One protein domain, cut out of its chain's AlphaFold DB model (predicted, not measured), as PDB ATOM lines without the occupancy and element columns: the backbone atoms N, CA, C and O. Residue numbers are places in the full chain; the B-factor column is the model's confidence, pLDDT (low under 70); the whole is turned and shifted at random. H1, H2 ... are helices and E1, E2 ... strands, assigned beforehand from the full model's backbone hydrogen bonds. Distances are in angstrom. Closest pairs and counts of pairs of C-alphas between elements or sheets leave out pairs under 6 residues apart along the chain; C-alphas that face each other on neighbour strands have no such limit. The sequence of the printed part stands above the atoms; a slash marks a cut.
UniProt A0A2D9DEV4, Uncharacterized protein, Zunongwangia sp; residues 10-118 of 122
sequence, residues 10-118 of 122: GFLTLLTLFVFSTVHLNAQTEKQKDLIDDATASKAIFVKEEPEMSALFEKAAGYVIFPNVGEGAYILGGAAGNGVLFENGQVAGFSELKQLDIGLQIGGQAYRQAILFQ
ATOM      1  N   GLY A  10      31.829  20.470  73.264       71.12
ATOM      2  CA  GLY A  10      30.799  19.921  72.373       71.12
ATOM      3  C   GLY A  10      30.175  20.944  71.414       71.12
ATOM      4  O   GLY A  10      29.771  20.585  70.314       71.12
ATOM      5  N   PHE A  11      30.153  22.231  71.777       73.50
ATOM      6  CA  PHE A  11      29.700  23.303  70.884       73.50
ATOM      7  C   PHE A  11      30.718  23.572  69.767       73.50
ATOM      8  O   PHE A  11      30.329  23.845  68.637       73.50
ATOM      9  N   LEU A  12      32.018  23.438  70.056       73.12
ATOM     10  CA  LEU A  12      33.076  23.591  69.055       73.12
ATOM     11  C   LEU A  12      33.079  22.425  68.054       73.12
ATOM     12  O   LEU A  12      33.241  22.657  66.861       73.12
ATOM     13  N   THR A  13      32.834  21.194  68.518       73.69
ATOM     14  CA  THR A  13      32.727  20.011  67.646       73.69
ATOM     15  C   THR A  13      31.484  20.057  66.753       73.69
ATOM     16  O   THR A  13      31.535  19.665  65.592       73.69
ATOM     17  N   LEU A  14      30.361  20.573  67.262       73.81
ATOM     18  CA  LEU A  14      29.146  20.746  66.462       73.81
ATOM     19  C   LEU A  14      29.318  21.844  65.395       73.81
ATOM     20  O   LEU A  14      28.844  21.699  64.269       73.81
ATOM     21  N   LEU A  15      30.041  22.919  65.729       75.38
ATOM     22  CA  LEU A  15      30.336  24.013  64.804       75.38
ATOM     23  C   LEU A  15      31.231  23.559  63.641       75.38
ATOM     24  O   LEU A  15      30.991  23.951  62.503       75.38
ATOM     25  N   THR A  16      32.233  22.712  63.893       70.69
ATOM     26  CA  THR A  16      33.101  22.193  62.824       70.69
ATOM     27  C   THR A  16      32.339  21.283  61.860       70.69
ATOM     28  O   THR A  16      32.470  21.455  60.652       70.69
ATOM     29  N   LEU A  17      31.475  20.389  62.352       69.75
ATOM     30  CA  LEU A  17      30.597  19.559  61.508       69.75
ATOM     31  C   LEU A  17      29.643  20.393  60.632       69.75
ATOM     32  O   LEU A  17      29.402  20.053  59.469       69.75
ATOM     33  N   PHE A  18      29.143  21.513  61.157       67.88
ATOM     34  CA  PHE A  18      28.296  22.432  60.396       67.88
ATOM     35  C   PHE A  18      29.066  23.130  59.261       67.88
ATOM     36  O   PHE A  18      28.561  23.222  58.146       67.88
ATOM     37  N   VAL A  19      30.311  23.555  59.509       68.12
ATOM     38  CA  VAL A  19      31.170  24.187  58.488       68.12
ATOM     39  C   VAL A  19      31.592  23.198  57.393       68.12
ATOM     40  O   VAL A  19      31.658  23.579  56.230       68.12
ATOM     41  N   PHE A  20      31.821  21.919  57.713       62.47
ATOM     42  CA  PHE A  20      32.080  20.906  56.679       62.47
ATOM     43  C   PHE A  20      30.864  20.699  55.767       62.47
ATOM     44  O   PHE A  20      31.012  20.614  54.549       62.47
ATOM     45  N   SER A  21      29.655  20.698  56.333       60.81
ATOM     46  CA  SER A  21      28.417  20.484  55.573       60.81
ATOM     47  C   SER A  21      28.172  21.575  54.520       60.81
ATOM     48  O   SER A  21      27.748  21.262  53.409       60.81
ATOM     49  N   THR A  22      28.487  22.842  54.815       60.16
ATOM     50  CA  THR A  22      28.270  23.958  53.874       60.16
ATOM     51  C   THR A  22      29.250  23.964  52.699       60.16
ATOM     52  O   THR A  22      28.892  24.418  51.613       60.16
ATOM     53  N   VAL A  23      30.457  23.415  52.870       60.69
ATOM     54  CA  VAL A  23      31.460  23.307  51.793       60.69
ATOM     55  C   VAL A  23      31.068  22.239  50.762       60.69
ATOM     56  O   VAL A  23      31.288  22.431  49.566       60.69
ATOM     57  N   HIS A  24      30.428  21.145  51.188       59.97
ATOM     58  CA  HIS A  24      30.006  20.066  50.283       59.97
ATOM     59  C   HIS A  24      28.872  20.469  49.324       59.97
ATOM     60  O   HIS A  24      28.842  19.991  48.191       59.97
ATOM     61  N   LEU A  25      27.972  21.365  49.746       58.03
ATOM     62  CA  LEU A  25      26.859  21.855  48.921       58.03
ATOM     63  C   LEU A  25      27.327  22.769  47.778       58.03
ATOM     64  O   LEU A  25      26.807  22.673  46.672       58.03
ATOM     65  N   ASN A  26      28.328  23.620  48.015       63.09
ATOM     66  CA  ASN A  26      28.788  24.587  47.013       63.09
ATOM     67  C   ASN A  26      29.538  23.903  45.846       63.09
ATOM     68  O   ASN A  26      29.305  24.198  44.679       63.09
ATOM     69  N   ALA A  27      30.358  22.889  46.145       68.56
ATOM     70  CA  ALA A  27      31.141  22.177  45.132       68.56
ATOM     71  C   ALA A  27      30.297  21.383  44.112       68.56
ATOM     72  O   ALA A  27      30.761  21.133  43.000       68.56
ATOM     73  N   GLN A  28      29.088  20.948  44.483       70.81
ATOM     74  CA  GLN A  28      28.185  20.242  43.566       70.81
ATOM     75  C   GLN A  28      27.532  21.207  42.574       70.81
ATOM     76  O   GLN A  28      27.467  20.903  41.385       70.81
ATOM     77  N   THR A  29      27.121  22.384  43.046       78.19
ATOM     78  CA  THR A  29      26.484  23.411  42.218       78.19
ATOM     79  C   THR A  29      27.425  23.938  41.135       78.19
ATOM     80  O   THR A  29      27.017  24.037  39.981       78.19
ATOM     81  N   GLU A  30      28.690  24.207  41.472       85.50
ATOM     82  CA  GLU A  30      29.687  24.670  40.494       85.50
ATOM     83  C   GLU A  30      29.943  23.615  39.406       85.50
ATOM     84  O   GLU A  30      29.841  23.914  38.221       85.50
ATOM     85  N   LYS A  31      30.145  22.342  39.781       88.69
ATOM     86  CA  LYS A  31      30.334  21.256  38.801       88.69
ATOM     87  C   LYS A  31      29.133  21.066  37.878       88.69
ATOM     88  O   LYS A  31      29.304  20.753  36.705       88.69
ATOM     89  N   GLN A  32      27.920  21.203  38.411       92.56
ATOM     90  CA  GLN A  32      26.698  21.121  37.614       92.56
ATOM     91  C   GLN A  32      26.588  22.290  36.639       92.56
ATOM     92  O   GLN A  32      26.219  22.081  35.486       92.56
ATOM     93  N   LYS A  33      26.929  23.499  37.086       94.88
ATOM     94  CA  LYS A  33      26.978  24.682  36.233       94.88
ATOM     95  C   LYS A  33      27.990  24.506  35.098       94.88
ATOM     96  O   LYS A  33      27.609  24.689  33.947       94.88
ATOM     97  N   ASP A  34      29.215  24.094  35.407       95.94
ATOM     98  CA  ASP A  34      30.252  23.843  34.398       95.94
ATOM     99  C   ASP A  34      29.787  22.791  33.382       95.94
ATOM    100  O   ASP A  34      29.914  22.980  32.176       95.94
ATOM    101  N   LEU A  35      29.150  21.714  33.856       97.38
ATOM    102  CA  LEU A  35      28.617  20.664  32.990       97.38
ATOM    103  C   LEU A  35      27.499  21.174  32.058       97.38
ATOM    104  O   LEU A  35      27.425  20.745  30.905       97.38
ATOM    105  N   ILE A  36      26.638  22.084  32.528       97.81
ATOM    106  CA  ILE A  36      25.611  22.745  31.702       97.81
ATOM    107  C   ILE A  36      26.254  23.654  30.655       97.81
ATOM    108  O   ILE A  36      25.847  23.619  29.488       97.81
ATOM    109  N   ASP A  37      27.250  24.444  31.052       97.81
ATOM    110  CA  ASP A  37      27.965  25.355  30.159       97.81
ATOM    111  C   ASP A  37      28.686  24.553  29.052       97.81
ATOM    112  O   ASP A  37      28.526  24.845  27.861       97.81
ATOM    113  N   ASP A  38      29.356  23.454  29.411       98.00
ATOM    114  CA  ASP A  38      30.030  22.542  28.480       98.00
ATOM    115  C   ASP A  38      29.055  21.811  27.547       98.00
ATOM    116  O   ASP A  38      29.326  21.644  26.350       98.00
ATOM    117  N   ALA A  39      27.905  21.367  28.064       98.12
ATOM    118  CA  ALA A  39      26.861  20.737  27.259       98.12
ATOM    119  C   ALA A  39      26.264  21.729  26.247       98.12
ATOM    120  O   ALA A  39      26.066  21.390  25.077       98.12
ATOM    121  N   THR A  40      26.052  22.978  26.666       97.56
ATOM    122  CA  THR A  40      25.566  24.061  25.801       97.56
ATOM    123  C   THR A  40      26.584  24.396  24.710       97.56
ATOM    124  O   THR A  40      26.225  24.490  23.534       97.56
ATOM    125  N   ALA A  41      27.867  24.496  25.065       98.06
ATOM    126  CA  ALA A  41      28.945  24.688  24.099       98.06
ATOM    127  C   ALA A  41      29.037  23.513  23.113       98.06
ATOM    128  O   ALA A  41      29.189  23.717  21.909       98.06
ATOM    129  N   SER A  42      28.877  22.282  23.600       97.75
ATOM    130  CA  SER A  42      28.899  21.078  22.765       97.75
ATOM    131  C   SER A  42      27.739  21.041  21.768       97.75
ATOM    132  O   SER A  42      27.960  20.679  20.616       97.75
ATOM    133  N   LYS A  43      26.536  21.508  22.144       97.38
ATOM    134  CA  LYS A  43      25.423  21.700  21.194       97.38
ATOM    135  C   LYS A  43      25.822  22.627  20.045       97.38
ATOM    136  O   LYS A  43      25.577  22.308  18.884       97.38
ATOM    137  N   ALA A  44      26.446  23.760  20.365       97.00
ATOM    138  CA  ALA A  44      26.894  24.714  19.355       97.00
ATOM    139  C   ALA A  44      27.981  24.121  18.443       97.00
ATOM    140  O   ALA A  44      27.979  24.395  17.246       97.00
ATOM    141  N   ILE A  45      28.872  23.283  18.984       97.56
ATOM    142  CA  ILE A  45      29.874  22.552  18.194       97.56
ATOM    143  C   ILE A  45      29.190  21.585  17.223       97.56
ATOM    144  O   ILE A  45      29.488  21.650  16.037       97.56
ATOM    145  N   PHE A  46      28.229  20.774  17.681       97.06
ATOM    146  CA  PHE A  46      27.500  19.855  16.799       97.06
ATOM    147  C   PHE A  46      26.815  20.581  15.639       97.06
ATOM    148  O   PHE A  46      26.935  20.151  14.502       97.06
ATOM    149  N   VAL A  47      26.142  21.704  15.906       97.12
ATOM    150  CA  VAL A  47      25.476  22.503  14.859       97.12
ATOM    151  C   VAL A  47      26.482  23.190  13.931       97.12
ATOM    152  O   VAL A  47      26.213  23.378  12.748       97.12
ATOM    153  N   LYS A  48      27.645  23.588  14.453       97.06
ATOM    154  CA  LYS A  48      28.706  24.200  13.651       97.06
ATOM    155  C   LYS A  48      29.346  23.195  12.693       97.06
ATOM    156  O   LYS A  48      29.670  23.572  11.571       97.06
ATOM    157  N   GLU A  49      29.592  21.977  13.162       96.44
ATOM    158  CA  GLU A  49      30.187  20.906  12.362       96.44
ATOM    159  C   GLU A  49      29.169  20.329  11.375       96.44
ATOM    160  O   GLU A  49      29.503  20.145  10.210       96.44
ATOM    161  N   GLU A  50      27.920  20.154  11.810       96.06
ATOM    162  CA  GLU A  50      26.827  19.598  11.013       96.06
ATOM    163  C   GLU A  50      25.559  20.467  11.148       96.06
ATOM    164  O   GLU A  50      24.768  20.284  12.080       96.06
ATOM    165  N   PRO A  51      25.307  21.416  10.223       95.31
ATOM    166  CA  PRO A  51      24.179  22.353  10.320       95.31
ATOM    167  C   PRO A  51      22.797  21.692  10.432       95.31
ATOM    168  O   PRO A  51      21.897  22.237  11.076       95.31
ATOM    169  N   GLU A  52      22.625  20.498   9.856       93.56
ATOM    170  CA  GLU A  52      21.378  19.722   9.924       93.56
ATOM    171  C   GLU A  52      21.014  19.301  11.359       93.56
ATOM    172  O   GLU A  52      19.833  19.152  11.682       93.56
ATOM    173  N   MET A  53      22.003  19.206  12.259       94.50
ATOM    174  CA  MET A  53      21.783  18.893  13.675       94.50
ATOM    175  C   MET A  53      20.887  19.920  14.367       94.50
ATOM    176  O   MET A  53      20.188  19.564  15.314       94.50
ATOM    177  N   SER A  54      20.860  21.176  13.900       94.88
ATOM    178  CA  SER A  54      19.985  22.203  14.483       94.88
ATOM    179  C   SER A  54      18.519  21.785  14.407       94.88
ATOM    180  O   SER A  54      17.816  21.812  15.416       94.88
ATOM    181  N   ALA A  55      18.079  21.319  13.235       93.81
ATOM    182  CA  ALA A  55      16.705  20.878  13.027       93.81
ATOM    183  C   ALA A  55      16.385  19.612  13.838       93.81
ATOM    184  O   ALA A  55      15.266  19.457  14.319       93.81
ATOM    185  N   LEU A  56      17.362  18.719  14.024       93.75
ATOM    186  CA  LEU A  56      17.190  17.519  14.846       93.75
ATOM    187  C   LEU A  56      17.008  17.869  16.329       93.75
ATOM    188  O   LEU A  56      16.107  17.337  16.973       93.75
ATOM    189  N   PHE A  57      17.801  18.802  16.864       94.88
ATOM    190  CA  PHE A  57      17.636  19.280  18.241       94.88
ATOM    191  C   PHE A  57      16.318  20.027  18.467       94.88
ATOM    192  O   PHE A  57      15.792  19.977  19.574       94.88
ATOM    193  N   GLU A  58      15.809  20.731  17.455       92.81
ATOM    194  CA  GLU A  58      14.518  21.430  17.523       92.81
ATOM    195  C   GLU A  58      13.322  20.475  17.474       92.81
ATOM    196  O   GLU A  58      12.317  20.729  18.134       92.81
ATOM    197  N   LYS A  59      13.419  19.384  16.707       92.75
ATOM    198  CA  LYS A  59      12.343  18.389  16.569       92.75
ATOM    199  C   LYS A  59      12.317  17.353  17.690       92.75
ATOM    200  O   LYS A  59      11.284  16.735  17.922       92.75
ATOM    201  N   ALA A  60      13.443  17.125  18.361       94.31
ATOM    202  CA  ALA A  60      13.517  16.140  19.430       94.31
ATOM    203  C   ALA A  60      12.576  16.499  20.592       94.31
ATOM    204  O   ALA A  60      12.542  17.638  21.053       94.31
ATOM    205  N   ALA A  61      11.875  15.497  21.129       94.56
ATOM    206  CA  ALA A  61      11.056  15.644  22.334       94.56
ATOM    207  C   ALA A  61      11.907  16.025  23.559       94.56
ATOM    208  O   ALA A  61      11.456  16.710  24.471       94.56
ATOM    209  N   GLY A  62      13.164  15.594  23.552       95.94
ATOM    210  CA  GLY A  62      14.204  15.983  24.489       95.94
ATOM    211  C   GLY A  62      15.540  15.434  24.010       95.94
ATOM    212  O   GLY A  62      15.590  14.603  23.101       95.94
ATOM    213  N   TYR A  63      16.639  15.872  24.608       97.69
ATOM    214  CA  TYR A  63      17.958  15.361  24.248       97.69
ATOM    215  C   TYR A  63      18.930  15.400  25.423       97.69
ATOM    216  O   TYR A  63      18.870  16.298  26.258       97.69
ATOM    217  N   VAL A  64      19.852  14.441  25.480       98.19
ATOM    218  CA  VAL A  64      20.984  14.459  26.415       98.19
ATOM    219  C   VAL A  64      22.250  14.803  25.656       98.19
ATOM    220  O   VAL A  64      22.512  14.220  24.608       98.19
ATOM    221  N   ILE A  65      23.055  15.711  26.200       98.38
ATOM    222  CA  ILE A  65      24.406  15.975  25.698       98.38
ATOM    223  C   ILE A  65      25.415  15.561  26.760       98.38
ATOM    224  O   ILE A  65      25.383  16.066  27.881       98.38
ATOM    225  N   PHE A  66      26.322  14.668  26.376       98.31
ATOM    226  CA  PHE A  66      27.518  14.289  27.115       98.31
ATOM    227  C   PHE A  66      28.709  15.039  26.501       98.31
ATOM    228  O   PHE A  66      29.226  14.621  25.459       98.31
ATOM    229  N   PRO A  67      29.142  16.170  27.086       97.50
ATOM    230  CA  PRO A  67      30.216  16.987  26.519       97.50
ATOM    231  C   PRO A  67      31.604  16.346  26.652       97.50
ATOM    232  O   PRO A  67      32.558  16.789  26.010       97.50
ATOM    233  N   ASN A  68      31.736  15.321  27.493       96.44
ATOM    234  CA  ASN A  68      32.962  14.558  27.646       96.44
ATOM    235  C   ASN A  68      32.624  13.128  28.089       96.44
ATOM    236  O   ASN A  68      32.229  12.897  29.234       96.44
ATOM    237  N   VAL A  69      32.747  12.182  27.165       95.69
ATOM    238  CA  VAL A  69      32.727  10.749  27.448       95.69
ATOM    239  C   VAL A  69      34.150  10.251  27.317       95.69
ATOM    240  O   VAL A  69      34.719  10.314  26.230       95.69
ATOM    241  N   GLY A  70      34.726   9.800  28.426       92.06
ATOM    242  CA  GLY A  70      36.034   9.167  28.441       92.06
ATOM    243  C   GLY A  70      35.881   7.676  28.193       92.06
ATOM    244  O   GLY A  70      35.137   7.015  28.910       92.06
ATOM    245  N   GLU A  71      36.600   7.156  27.211       89.00
ATOM    246  CA  GLU A  71      36.668   5.738  26.872       89.00
ATOM    247  C   GLU A  71      38.111   5.261  27.015       89.00
ATOM    248  O   GLU A  71      39.057   5.997  26.726       89.00
ATOM    249  N   GLY A  72      38.302   4.027  27.464       86.44
ATOM    250  CA  GLY A  72      39.614   3.400  27.433       86.44
ATOM    251  C   GLY A  72      39.539   1.907  27.690       86.44
ATOM    252  O   GLY A  72      38.688   1.434  28.446       86.44
ATOM    253  N   ALA A  73      40.463   1.165  27.088       75.06
ATOM    254  CA  ALA A  73      40.573  -0.276  27.271       75.06
ATOM    255  C   ALA A  73      42.020  -0.764  27.141       75.06
ATOM    256  O   ALA A  73      42.901  -0.028  26.699       75.06
ATOM    257  N   TYR A  74      42.232  -2.030  27.513       67.75
ATOM    258  CA  TYR A  74      43.355  -2.842  27.021       67.75
ATOM    259  C   TYR A  74      42.873  -4.214  26.541       67.75
ATOM    260  O   TYR A  74      43.211  -4.636  25.451       67.75
ATOM    261  N   ILE A  75      42.058  -4.914  27.335       70.94
ATOM    262  CA  ILE A  75      41.344  -6.149  26.933       70.94
ATOM    263  C   ILE A  75      39.872  -6.041  27.351       70.94
ATOM    264  O   ILE A  75      38.968  -6.412  26.607       70.94
ATOM    265  N   LEU A  76      39.650  -5.496  28.548       80.88
ATOM    266  CA  LEU A  76      38.365  -5.017  29.034       80.88
ATOM    267  C   LEU A  76      38.456  -3.496  29.112       80.88
ATOM    268  O   LEU A  76      39.437  -2.969  29.648       80.88
ATOM    269  N   GLY A  77      37.479  -2.819  28.528       81.44
ATOM    270  CA  GLY A  77      37.376  -1.372  28.501       81.44
ATOM    271  C   GLY A  77      36.060  -0.884  29.057       81.44
ATOM    272  O   GLY A  77      35.175  -1.666  29.405       81.44
ATOM    273  N   GLY A  78      35.932   0.426  29.125       89.00
ATOM    274  CA  GLY A  78      34.645   1.041  29.364       89.00
ATOM    275  C   GLY A  78      34.653   2.508  29.003       89.00
ATOM    276  O   GLY A  78      35.707   3.148  28.946       89.00
ATOM    277  N   ALA A  79      33.448   3.025  28.817       91.25
ATOM    278  CA  ALA A  79      33.202   4.440  28.646       91.25
ATOM    279  C   ALA A  79      32.409   4.983  29.834       91.25
ATOM    280  O   ALA A  79      31.491   4.331  30.344       91.25
ATOM    281  N   ALA A  80      32.755   6.183  30.284       93.88
ATOM    282  CA  ALA A  80      32.005   6.892  31.305       93.88
ATOM    283  C   ALA A  80      31.917   8.384  30.988       93.88
ATOM    284  O   ALA A  80      32.880   8.997  30.526       93.88
ATOM    285  N   GLY A  81      30.765   8.983  31.269       95.38
ATOM    286  CA  GLY A  81      30.545  10.406  31.040       95.38
ATOM    287  C   GLY A  81      29.351  10.936  31.818       95.38
ATOM    288  O   GLY A  81      28.410  10.205  32.117       95.38
ATOM    289  N   ASN A  82      29.386  12.228  32.131       97.56
ATOM    290  CA  ASN A  82      28.240  12.942  32.689       97.56
ATOM    291  C   ASN A  82      27.593  13.768  31.583       97.56
ATOM    292  O   ASN A  82      28.287  14.293  30.712       97.56
ATOM    293  N   GLY A  83      26.274  13.879  31.615       97.75
ATOM    294  CA  GLY A  83      25.505  14.595  30.614       97.75
ATOM    295  C   GLY A  83      24.385  15.421  31.218       97.75
ATOM    296  O   GLY A  83      24.002  15.249  32.379       97.75
ATOM    297  N   VAL A  84      23.853  16.320  30.401       98.50
ATOM    298  CA  VAL A  84      22.740  17.201  30.753       98.50
ATOM    299  C   VAL A  84      21.562  16.864  29.861       98.50
ATOM    300  O   VAL A  84      21.707  16.810  28.639       98.50
ATOM    301  N   LEU A  85      20.416  16.606  30.482       98.12
ATOM    302  CA  LEU A  85      19.147  16.394  29.804       98.12
ATOM    303  C   LEU A  85      18.482  17.746  29.570       98.12
ATOM    304  O   LEU A  85      18.324  18.538  30.500       98.12
ATOM    305  N   PHE A  86      18.042  17.962  28.338       97.69
ATOM    306  CA  PHE A  86      17.300  19.133  27.925       97.69
ATOM    307  C   PHE A  86      15.909  18.748  27.429       97.69
ATOM    308  O   PHE A  86      15.748  17.785  26.679       97.69
ATOM    309  N   GLU A  87      14.928  19.561  27.797       95.56
ATOM    310  CA  GLU A  87      13.560  19.525  27.286       95.56
ATOM    311  C   GLU A  87      13.185  20.951  26.870       95.56
ATOM    312  O   GLU A  87      13.407  21.900  27.624       95.56
ATOM    313  N   ASN A  88      12.687  21.135  25.643       91.69
ATOM    314  CA  ASN A  88      12.388  22.464  25.084       91.69
ATOM    315  C   ASN A  88      13.561  23.466  25.199       91.69
ATOM    316  O   ASN A  88      13.371  24.657  25.448       91.69
ATOM    317  N   GLY A  89      14.797  22.969  25.074       91.19
ATOM    318  CA  GLY A  89      16.022  23.766  25.193       91.19
ATOM    319  C   GLY A  89      16.413  24.172  26.620       91.19
ATOM    320  O   GLY A  89      17.435  24.830  26.789       91.19
ATOM    321  N   GLN A  90      15.651  23.775  27.641       95.50
ATOM    322  CA  GLN A  90      15.930  24.060  29.050       95.50
ATOM    323  C   GLN A  90      16.485  22.825  29.752       95.50
ATOM    324  O   GLN A  90      16.160  21.701  29.381       95.50
ATOM    325  N   VAL A  91      17.313  23.028  30.779       97.19
ATOM    326  CA  VAL A  91      17.857  21.927  31.584       97.19
ATOM    327  C   VAL A  91      16.725  21.257  32.360       97.19
ATOM    328  O   VAL A  91      16.116  21.872  33.232       97.19
ATOM    329  N   ALA A  92      16.473  19.987  32.055       97.12
ATOM    330  CA  ALA A  92      15.479  19.153  32.725       97.12
ATOM    331  C   ALA A  92      16.114  18.210  33.763       97.12
ATOM    332  O   ALA A  92      15.442  17.755  34.688       97.12
ATOM    333  N   GLY A  93      17.415  17.923  33.647       96.62
ATOM    334  CA  GLY A  93      18.131  17.094  34.612       96.62
ATOM    335  C   GLY A  93      19.547  16.730  34.180       96.62
ATOM    336  O   GLY A  93      20.093  17.287  33.229       96.62
ATOM    337  N   PHE A  94      20.131  15.759  34.878       96.94
ATOM    338  CA  PHE A  94      21.468  15.234  34.609       96.94
ATOM    339  C   PHE A  94      21.402  13.731  34.350       96.94
ATOM    340  O   PHE A  94      20.519  13.043  34.863       96.94
ATOM    341  N   SER A  95      22.342  13.225  33.561       96.62
ATOM    342  CA  SER A  95      22.444  11.814  33.201       96.62
ATOM    343  C   SER A  95      23.882  11.329  33.354       96.62
ATOM    344  O   SER A  95      24.825  12.107  33.221       96.62
ATOM    345  N   GLU A  96      24.052  10.039  33.623       96.19
ATOM    346  CA  GLU A  96      25.355   9.384  33.692       96.19
ATOM    347  C   GLU A  96      25.381   8.239  32.677       96.19
ATOM    348  O   GLU A  96      24.478   7.402  32.644       96.19
ATOM    349  N   LEU A  97      26.426   8.208  31.854       95.31
ATOM    350  CA  LEU A  97      26.708   7.136  30.914       95.31
ATOM    351  C   LEU A  97      27.781   6.229  31.508       95.31
ATOM    352  O   LEU A  97      28.821   6.708  31.959       95.31
ATOM    353  N   LYS A  98      27.520   4.921  31.491       93.56
ATOM    354  CA  LYS A  98      28.472   3.860  31.827       93.56
ATOM    355  C   LYS A  98      28.330   2.744  30.805       93.56
ATOM    356  O   LYS A  98      27.255   2.163  30.680       93.56
ATOM    357  N   GLN A  99      29.411   2.441  30.108       88.81
ATOM    358  CA  GLN A  99      29.482   1.383  29.112       88.81
ATOM    359  C   GLN A  99      30.617   0.428  29.468       88.81
ATOM    360  O   GLN A  99      31.652   0.847  29.989       88.81
ATOM    361  N   LEU A 100      30.393  -0.858  29.214       88.31
ATOM    362  CA  LEU A 100      31.402  -1.896  29.348       88.31
ATOM    363  C   LEU A 100      31.716  -2.436  27.959       88.31
ATOM    364  O   LEU A 100      30.812  -2.900  27.265       88.31
ATOM    365  N   ASP A 101      32.994  -2.423  27.609       81.00
ATOM    366  CA  ASP A 101      33.477  -2.808  26.292       81.00
ATOM    367  C   ASP A 101      34.426  -4.002  26.402       81.00
ATOM    368  O   ASP A 101      35.232  -4.116  27.329       81.00
ATOM    369  N   ILE A 102      34.336  -4.917  25.439       80.75
ATOM    370  CA  ILE A 102      35.243  -6.064  25.327       80.75
ATOM    371  C   ILE A 102      36.020  -5.891  24.028       80.75
ATOM    372  O   ILE A 102      35.467  -6.058  22.942       80.75
ATOM    373  N   GLY A 103      37.302  -5.545  24.134       70.31
ATOM    374  CA  GLY A 103      38.127  -5.248  22.970       70.31
ATOM    375  C   GLY A 103      39.526  -4.748  23.318       70.31
ATOM    376  O   GLY A 103      39.756  -4.128  24.358       70.31
ATOM    377  N   LEU A 104      40.470  -5.021  22.413       68.00
ATOM    378  CA  LEU A 104      41.822  -4.467  22.454       68.00
ATOM    379  C   LEU A 104      41.810  -3.041  21.902       68.00
ATOM    380  O   LEU A 104      42.076  -2.814  20.725       68.00
ATOM    381  N   GLN A 105      41.494  -2.078  22.758       68.00
ATOM    382  CA  GLN A 105      41.810  -0.674  22.510       68.00
ATOM    383  C   GLN A 105      43.175  -0.396  23.140       68.00
ATOM    384  O   GLN A 105      43.490  -0.934  24.195       68.00
ATOM    385  N   ILE A 106      44.022   0.399  22.494       71.31
ATOM    386  CA  ILE A 106      45.291   0.832  23.090       71.31
ATOM    387  C   ILE A 106      45.193   2.339  23.270       71.31
ATOM    388  O   ILE A 106      45.369   3.095  22.317       71.31
ATOM    389  N   GLY A 107      44.888   2.761  24.497       75.94
ATOM    390  CA  GLY A 107      44.816   4.167  24.891       75.94
ATOM    391  C   GLY A 107      43.462   4.575  25.471       75.94
ATOM    392  O   GLY A 107      42.523   3.785  25.508       75.94
ATOM    393  N   GLY A 108      43.398   5.820  25.946       83.81
ATOM    394  CA  GLY A 108      42.159   6.475  26.355       83.81
ATOM    395  C   GLY A 108      41.797   7.583  25.370       83.81
ATOM    396  O   GLY A 108      42.682   8.312  24.914       83.81
ATOM    397  N   GLN A 109      40.520   7.701  25.029       87.12
ATOM    398  CA  GLN A 109      39.980   8.724  24.138       87.12
ATOM    399  C   GLN A 109      38.849   9.467  24.844       87.12
ATOM    400  O   GLN A 109      38.249   8.954  25.784       87.12
ATOM    401  N   ALA A 110      38.567  10.689  24.401       91.50
ATOM    402  CA  ALA A 110      37.412  11.437  24.869       91.50
ATOM    403  C   ALA A 110      36.619  11.961  23.676       91.50
ATOM    404  O   ALA A 110      37.203  12.505  22.737       91.50
ATOM    405  N   TYR A 111      35.298  11.817  23.724       94.25
ATOM    406  CA  TYR A 111      34.399  12.291  22.675       94.25
ATOM    407  C   TYR A 111      33.177  13.007  23.252       94.25
ATOM    408  O   TYR A 111      32.908  12.973  24.453       94.25
ATOM    409  N   ARG A 112      32.446  13.695  22.371       96.62
ATOM    410  CA  ARG A 112      31.151  14.312  22.674       96.62
ATOM    411  C   ARG A 112      30.048  13.443  22.104       96.62
ATOM    412  O   ARG A 112      30.168  12.974  20.976       96.62
ATOM    413  N   GLN A 113      28.960  13.285  22.843       96.75
ATOM    414  CA  GLN A 113      27.800  12.529  22.381       96.75
ATOM    415  C   GLN A 113      26.516  13.310  22.629       96.75
ATOM    416  O   GLN A 113      26.331  13.885  23.699       96.75
ATOM    417  N   ALA A 114      25.614  13.298  21.651       97.25
ATOM    418  CA  ALA A 114      24.241  13.748  21.815       97.25
ATOM    419  C   ALA A 114      23.292  12.570  21.569       97.25
ATOM    420  O   ALA A 114      23.442  11.847  20.586       97.25
ATOM    421  N   ILE A 115      22.318  12.386  22.456       96.81
ATOM    422  CA  ILE A 115      21.230  11.417  22.311       96.81
ATOM    423  C   ILE A 115      19.943  12.217  22.168       96.81
ATOM    424  O   ILE A 115      19.590  12.965  23.075       96.81
ATOM    425  N   LEU A 116      19.254  12.070  21.040       96.19
ATOM    426  CA  LEU A 116      17.993  12.752  20.770       96.19
ATOM    427  C   LEU A 116      16.836  11.771  20.942       96.19
ATOM    428  O   LEU A 116      16.844  10.686  20.361       96.19
ATOM    429  N   PHE A 117      15.841  12.151  21.737       95.00
ATOM    430  CA  PHE A 117      14.637  11.360  21.948       95.00
ATOM    431  C   PHE A 117      13.542  11.815  20.993       95.00
ATOM    432  O   PHE A 117      13.238  13.003  20.888       95.00
ATOM    433  N   GLN A 118      12.928  10.848  20.324       89.19
ATOM    434  CA  GLN A 118      11.774  11.051  19.454       89.19
ATOM    435  C   GLN A 118      10.548  10.405  20.096       89.19
ATOM    436  O   GLN A 118      10.668   9.482  20.907       89.19
TER     437      GLN A 118
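This is residues 10 to 118 of the 122 residues of an uncharacterized protein of Zunongwangia sp (UniProt A0A2D9DEV4). A very long helix, H1, runs across one face of a twisted sheet of four long strands with its residues 32 to 46, while its residues 10 to 31 stick out past the sheet as a free arm. The short helix H2 follows at the far end of H1 and covers part of the sheet at E1 and E4. The printed part has 109 residues with two named helices and four named strands, in the order H1, H2, E1, E2, E3, E4; the sheet's order is E3, E2, E1, E4, antiparallel throughout, and the class is mixed, helices and strands. It is loose, with a radius of gyration of the C-alphas of 18.5 A, and spans 62 by 41 by 22 A.

Find C-alpha 10 at (30.799, 19.921, 72.373); from there H1, residues 10 to 49, runs 60.0 A to C-alpha 49 at (30.187, 20.906, 12.362), with z falling. H2 is residues 53 to 59. Then read the strands: E1, residues 62 to 73, 31.1 A, bends by 60 degrees at residue 67; E2, residues 76 to 87, is 34.9 A; E3, residues 90 to 102, 36.0 A, bends by 59 degrees at residue 93; E4, residues 107 to 117, 31.2 A, ends with C-alpha 117 at (14.637, 11.360, 21.948).

Begin with the sheet, where E1, E2 and E3 form a meander, each strand the antiparallel neighbour of the one before, and E4 completes a Greek key as the antiparallel neighbour of E1. In the hairpin E1 and E2, look at N 70 and O 80, 2.9 A apart; in the hairpin E2 and E3, at N 83 and O 95, 2.8 A; between E1 and E4, at N 66 and O 113, 2.8 A. The edge strands E3 and E4 are apart. H1 and H2 are on one face of this sheet, two layers. H1 has a height over the sheet of 7.0 A and runs across the strands, at 81 degrees to E1 on the local plane; its closest C-alphas to E1 are those of Ala 39 and Pro 67, 5.1 A. H2, at a height over the sheet of 9.7 A, runs along the strands, at 6 degrees to E4 on the local plane; the closest C-alphas are those of Phe 57 and Leu 116, 7.0 A. H1 and H2 only just touch, with 3 pairs of C-alphas within 8 A, and only at the corner; the closest are those of Val 47 and Met 53, 5.3 A. Every O i to N i+4 pair is within hydrogen-bond range in H2, and 30 of 36 in H1.

The C-alphas farthest apart are those of Gly 10 and Glu 52, 63.2 A. Without residues 10 to 31, which stand free, the body spans 40 by 26 by 24 A. The printed part has no cut, and its five links between named elements are tight. The mean pLDDT of the printed part is 87.6; look for values under 70 at residues 17 to 27, 74 and 104 to 105.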